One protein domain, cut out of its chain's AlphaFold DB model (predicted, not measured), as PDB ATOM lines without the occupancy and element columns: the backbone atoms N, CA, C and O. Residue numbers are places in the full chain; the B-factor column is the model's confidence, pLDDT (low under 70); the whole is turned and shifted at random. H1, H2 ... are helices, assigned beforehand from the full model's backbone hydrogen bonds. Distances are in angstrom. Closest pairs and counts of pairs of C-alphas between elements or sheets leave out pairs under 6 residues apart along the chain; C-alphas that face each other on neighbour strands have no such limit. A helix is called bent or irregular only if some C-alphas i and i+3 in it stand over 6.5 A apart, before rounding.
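What this domain is: This is residues 179 to 224 of the 229 residues of the protein "KRR-R motif-containing protein 1" of Mesocestoides corti (UniProt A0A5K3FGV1). Picture one long straight helix, H2, with a small hook at its beginning: the short helix H1 and the link after it, folded to one side of the long helix's first end. Residues 199 to 224, of which 199 to 222 belong to H2, stick out free as a long arm. The printed part has 46 residues with two named helices, H1 then H2 along the chain, and no named strand; the class is all helix. The whole is extended, with a radius of gyration of the C-alphas of 16.7 A, and its C-alphas span 50 by 20 by 9 A, a rod whose length the arm makes.

Where its parts are: Find C-alpha 179 at (185.956, 217.791, 222.216); here H1 begins, and it holds residues 179 to 184, 8.5 A from first to last C-alpha. Go on past the link to C-alpha 192 at (193.328, 219.709, 209.842), where H2 begins. From there H2 holds residues 192 to 222 and ends at C-alpha 222 at (154.671, 210.941, 188.290), 45.1 A from its first C-alpha.

How they stand to each other: Look between Glu 184 and Arg 192: seven residues make a short link from H1 to H2. The two helices are apart, with no C-alpha of the one within 8 A of the other. Neither helix is bent. In the backbone of H1 and of H2, every O i to N i+4 pair is within hydrogen-bond range.

The domain as a whole: The two C-alphas farthest apart are those of Phe 189 and Val 224, at 50.1 A. Read on from 179 to 224 and you meet no cut. The mean pLDDT of the printed part is 87.8, and no printed residue is under 70.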
ATOM      1  N   VAL A 179     184.799 218.687 222.102       90.81
ATOM      2  CA  VAL A 179     185.956 217.791 222.216       90.81
ATOM      3  C   VAL A 179     185.494 216.342 222.322       90.81
ATOM      4  O   VAL A 179     185.983 215.510 221.572       90.81
ATOM      5  N   ASP A 180     184.495 216.050 223.157       91.31
ATOM      6  CA  ASP A 180     183.956 214.691 223.300       91.31
ATOM      7  C   ASP A 180     183.332 214.192 221.993       91.31
ATOM      8  O   ASP A 180     183.577 213.064 221.587       91.31
ATOM      9  N   ILE A 181     182.595 215.052 221.281       92.56
ATOM     10  CA  ILE A 181     182.029 214.728 219.962       92.56
ATOM     11  C   ILE A 181     183.145 214.439 218.945       92.56
ATOM     12  O   ILE A 181     182.995 213.579 218.078       92.56
ATOM     13  N   GLU A 182     184.246 215.190 218.992       89.19
ATOM     14  CA  GLU A 182     185.389 215.004 218.092       89.19
ATOM     15  C   GLU A 182     186.214 213.759 218.442       89.19
ATOM     16  O   GLU A 182     186.723 213.110 217.523       89.19
ATOM     17  N   LEU A 183     186.327 213.422 219.729       90.50
ATOM     18  CA  LEU A 183     186.950 212.199 220.234       90.50
ATOM     19  C   LEU A 183     186.108 210.969 219.877       90.50
ATOM     20  O   LEU A 183     186.650 210.013 219.331       90.50
ATOM     21  N   GLU A 184     184.787 211.019 220.081       90.12
ATOM     22  CA  GLU A 184     183.841 209.957 219.707       90.12
ATOM     23  C   GLU A 184     183.871 209.684 218.194       90.12
ATOM     24  O   GLU A 184     183.856 208.537 217.756       90.12
ATOM     25  N   LYS A 185     183.983 210.740 217.377       88.44
ATOM     26  CA  LYS A 185     184.114 210.625 215.915       88.44
ATOM     27  C   LYS A 185     185.515 210.221 215.448       88.44
ATOM     28  O   LYS A 185     185.706 210.044 214.246       88.44
ATOM     29  N   GLY A 186     186.504 210.166 216.343       86.62
ATOM     30  CA  GLY A 186     187.912 209.929 216.005       86.62
ATOM     31  C   GLY A 186     188.562 211.046 215.178       86.62
ATOM     32  O   GLY A 186     189.714 210.933 214.771       86.62
ATOM     33  N   THR A 187     187.852 212.148 214.927       85.00
ATOM     34  CA  THR A 187     188.366 213.266 214.130       85.00
ATOM     35  C   THR A 187     189.356 214.121 214.902       85.00
ATOM     36  O   THR A 187     190.147 214.815 214.274       85.00
ATOM     37  N   TYR A 188     189.325 214.073 216.236       85.19
ATOM     38  CA  TYR A 188     190.153 214.916 217.097       85.19
ATOM     39  C   TYR A 188     191.656 214.789 216.800       85.19
ATOM     40  O   TYR A 188     192.358 215.794 216.735       85.19
ATOM     41  N   PHE A 189     192.130 213.566 216.550       87.12
ATOM     42  CA  PHE A 189     193.549 213.282 216.315       87.12
ATOM     43  C   PHE A 189     194.000 213.493 214.860       87.12
ATOM     44  O   PHE A 189     195.200 213.498 214.595       87.12
ATOM     45  N   LEU A 190     193.071 213.670 213.914       87.56
ATOM     46  CA  LEU A 190     193.405 213.862 212.500       87.56
ATOM     47  C   LEU A 190     193.983 215.256 212.243       87.56
ATOM     48  O   LEU A 190     193.517 216.256 212.799       87.56
ATOM     49  N   ALA A 191     194.927 215.348 211.306       85.69
ATOM     50  CA  ALA A 191     195.437 216.638 210.868       85.69
ATOM     51  C   ALA A 191     194.317 217.468 210.211       85.69
ATOM     52  O   ALA A 191     193.428 216.956 209.525       85.69
ATOM     53  N   ARG A 192     194.376 218.799 210.349       79.81
ATOM     54  CA  ARG A 192     193.328 219.709 209.842       79.81
ATOM     55  C   ARG A 192     193.066 219.562 208.335       79.81
ATOM     56  O   ARG A 192     191.957 219.834 207.874       79.81
ATOM     57  N   ALA A 193     194.077 219.165 207.561       81.75
ATOM     58  CA  ALA A 193     193.949 218.898 206.130       81.75
ATOM     59  C   ALA A 193     193.100 217.644 205.855       81.75
ATOM     60  O   ALA A 193     192.166 217.704 205.054       81.75
ATOM     61  N   GLU A 194     193.356 216.556 206.577       82.06
ATOM     62  CA  GLU A 194     192.634 215.284 206.460       82.06
ATOM     63  C   GLU A 194     191.177 215.436 206.904       82.06
ATOM     64  O   GLU A 194     190.261 215.046 206.178       82.06
ATOM     65  N   GLN A 195     190.931 216.138 208.018       78.75
ATOM     66  CA  GLN A 195     189.572 216.475 208.468       78.75
ATOM     67  C   GLN A 195     188.774 217.230 207.391       78.75
ATOM     68  O   GLN A 195     187.583 216.979 207.180       78.75
ATOM     69  N   ARG A 196     189.415 218.181 206.692       82.25
ATOM     70  CA  ARG A 196     188.777 218.955 205.613       82.25
ATOM     71  C   ARG A 196     188.454 218.084 204.404       82.25
ATOM     72  O   ARG A 196     187.380 218.257 203.825       82.25
ATOM     73  N   GLN A 197     189.344 217.164 204.035       85.88
ATOM     74  CA  GLN A 197     189.110 216.219 202.942       85.88
ATOM     75  C   GLN A 197     187.953 215.269 203.269       85.88
ATOM     76  O   GLN A 197     187.006 215.196 202.484       85.88
ATOM     77  N   LEU A 198     187.950 214.659 204.461       82.88
ATOM     78  CA  LEU A 198     186.865 213.783 204.921       82.88
ATOM     79  C   LEU A 198     185.513 214.512 204.932       82.88
ATOM     80  O   LEU A 198     184.500 213.993 204.465       82.88
ATOM     81  N   LYS A 199     185.496 215.765 205.411       84.88
ATOM     82  CA  LYS A 199     184.294 216.613 205.420       84.88
ATOM     83  C   LYS A 199     183.804 216.960 204.013       84.88
ATOM     84  O   LYS A 199     182.603 217.122 203.807       84.88
ATOM     85  N   ARG A 200     184.708 217.128 203.043       87.62
ATOM     86  CA  ARG A 200     184.337 217.385 201.643       87.62
ATOM     87  C   ARG A 200     183.750 216.129 201.006       87.62
ATOM     88  O   ARG A 200     182.699 216.226 200.383       87.62
ATOM     89  N   GLN A 201     184.382 214.976 201.211       89.31
ATOM     90  CA  GLN A 201     183.902 213.691 200.697       89.31
ATOM     91  C   GLN A 201     182.522 213.335 201.264       89.31
ATOM     92  O   GLN A 201     181.612 213.029 200.498       89.31
ATOM     93  N   SER A 202     182.317 213.480 202.579       87.31
ATOM     94  CA  SER A 202     181.011 213.217 203.197       87.31
ATOM     95  C   SER A 202     179.919 214.166 202.695       87.31
ATOM     96  O   SER A 202     178.802 213.728 202.422       87.31
ATOM     97  N   LYS A 203     180.235 215.452 202.480       90.88
ATOM     98  CA  LYS A 203     179.304 216.408 201.859       90.88
ATOM     99  C   LYS A 203     178.905 216.000 200.444       90.88
ATOM    100  O   LYS A 203     177.713 216.004 200.146       90.88
ATOM    101  N   VAL A 204     179.867 215.634 199.596       92.81
ATOM    102  CA  VAL A 204     179.588 215.179 198.224       92.81
ATOM    103  C   VAL A 204     178.680 213.948 198.260       92.81
ATOM    104  O   VAL A 204     177.583 214.000 197.709       92.81
ATOM    105  N   ALA A 205     179.039 212.924 199.039       92.00
ATOM    106  CA  ALA A 205     178.241 211.706 199.181       92.00
ATOM    107  C   ALA A 205     176.807 211.976 199.686       92.00
ATOM    108  O   ALA A 205     175.837 211.452 199.137       92.00
ATOM    109  N   THR A 206     176.641 212.839 200.698       91.19
ATOM    110  CA  THR A 206     175.303 213.209 201.205       91.19
ATOM    111  C   THR A 206     174.476 213.951 200.155       91.19
ATOM    112  O   THR A 206     173.287 213.669 200.002       91.19
ATOM    113  N   SER A 207     175.092 214.859 199.392       90.25
ATOM    114  CA  SER A 207     174.407 215.619 198.342       90.25
ATOM    115  C   SER A 207     173.945 214.726 197.188       90.25
ATOM    116  O   SER A 207     172.814 214.858 196.718       90.25
ATOM    117  N   GLU A 208     174.772 213.755 196.797       93.25
ATOM    118  CA  GLU A 208     174.436 212.763 195.779       93.25
ATOM    119  C   GLU A 208     173.285 211.862 196.236       93.25
ATOM    120  O   GLU A 208     172.349 211.622 195.472       93.25
ATOM    121  N   ALA A 209     173.301 211.409 197.494       92.75
ATOM    122  CA  ALA A 209     172.235 210.584 198.061       92.75
ATOM    123  C   ALA A 209     170.887 211.324 198.128       92.75
ATOM    124  O   ALA A 209     169.853 210.763 197.759       92.75
ATOM    125  N   VAL A 210     170.886 212.594 198.552       92.38
ATOM    126  CA  VAL A 210     169.674 213.432 198.596       92.38
ATOM    127  C   VAL A 210     169.143 213.697 197.191       92.38
ATOM    128  O   VAL A 210     167.938 213.591 196.964       92.38
ATOM    129  N   SER A 211     170.027 214.004 196.238       90.62
ATOM    130  CA  SER A 211     169.648 214.199 194.836       90.62
ATOM    131  C   SER A 211     168.975 212.949 194.265       90.62
ATOM    132  O   SER A 211     167.877 213.040 193.713       90.62
ATOM    133  N   LYS A 212     169.570 211.767 194.488       93.19
ATOM    134  CA  LYS A 212     169.007 210.481 194.053       93.19
ATOM    135  C   LYS A 212     167.638 210.212 194.679       93.19
ATOM    136  O   LYS A 212     166.712 209.881 193.944       93.19
ATOM    137  N   LYS A 213     167.475 210.416 195.994       92.69
ATOM    138  CA  LYS A 213     166.173 210.262 196.674       92.69
ATOM    139  C   LYS A 213     165.117 211.207 196.113       92.69
ATOM    140  O   LYS A 213     164.047 210.760 195.727       92.69
ATOM    141  N   ARG A 214     165.441 212.494 195.966       90.25
ATOM    142  CA  ARG A 214     164.522 213.487 195.395       90.25
ATOM    143  C   ARG A 214     164.139 213.147 193.956       90.25
ATOM    144  O   ARG A 214     163.006 213.374 193.544       90.25
ATOM    145  N   GLN A 215     165.081 212.629 193.171       88.25
ATOM    146  CA  GLN A 215     164.815 212.190 191.806       88.25
ATOM    147  C   GLN A 215     163.912 210.948 191.782       88.25
ATOM    148  O   GLN A 215     163.017 210.880 190.945       88.25
ATOM    149  N   GLN A 216     164.099 210.006 192.711       90.12
ATOM    150  CA  GLN A 216     163.226 208.843 192.889       90.12
ATOM    151  C   GLN A 216     161.820 209.241 193.352       90.12
ATOM    152  O   GLN A 216     160.858 208.775 192.760       90.12
ATOM    153  N   GLU A 217     161.686 210.141 194.328       88.81
ATOM    154  CA  GLU A 217     160.395 210.667 194.803       88.81
ATOM    155  C   GLU A 217     159.642 211.403 193.691       88.81
ATOM    156  O   GLU A 217     158.456 211.165 193.487       88.81
ATOM    157  N   LYS A 218     160.335 212.246 192.911       88.38
ATOM    158  CA  LYS A 218     159.747 212.903 191.732       88.38
ATOM    159  C   LYS A 218     159.291 211.898 190.677       88.38
ATOM    160  O   LYS A 218     158.229 212.083 190.093       88.38
ATOM    161  N   ARG A 219     160.094 210.858 190.416       86.62
ATOM    162  CA  ARG A 219     159.710 209.776 189.499       86.62
ATOM    163  C   ARG A 219     158.486 209.035 190.030       86.62
ATOM    164  O   ARG A 219     157.542 208.870 189.279       86.62
ATOM    165  N   ALA A 220     158.473 208.655 191.306       87.81
ATOM    166  CA  ALA A 220     157.357 207.957 191.938       87.81
ATOM    167  C   ALA A 220     156.063 208.786 191.910       87.81
ATOM    168  O   ALA A 220     155.020 208.256 191.550       87.81
ATOM    169  N   ALA A 221     156.136 210.091 192.195       85.12
ATOM    170  CA  ALA A 221     154.988 210.995 192.137       85.12
ATOM    171  C   ALA A 221     154.376 211.110 190.729       85.12
ATOM    172  O   ALA A 221     153.175 211.304 190.611       85.12
ATOM    173  N   ALA A 222     155.174 210.952 189.665       82.31
ATOM    174  CA  ALA A 222     154.671 210.941 188.290       82.31
ATOM    175  C   ALA A 222     153.922 209.643 187.915       82.31
ATOM    176  O   ALA A 222     153.200 209.632 186.924       82.31
ATOM    177  N   TYR A 223     154.090 208.563 188.690       83.25
ATOM    178  CA  TYR A 223     153.374 207.292 188.508       83.25
ATOM    179  C   TYR A 223     152.114 207.173 189.377       83.25
ATOM    180  O   TYR A 223     151.373 206.204 189.221       83.25
ATOM    181  N   VAL A 224     151.863 208.124 190.285       83.38
ATOM    182  CA  VAL A 224     150.620 208.172 191.064       83.38
ATOM    183  C   VAL A 224     149.589 208.973 190.260       83.38
ATOM    184  O   VAL A 224     149.819 210.160 190.023       83.38
TER     185      VAL A 224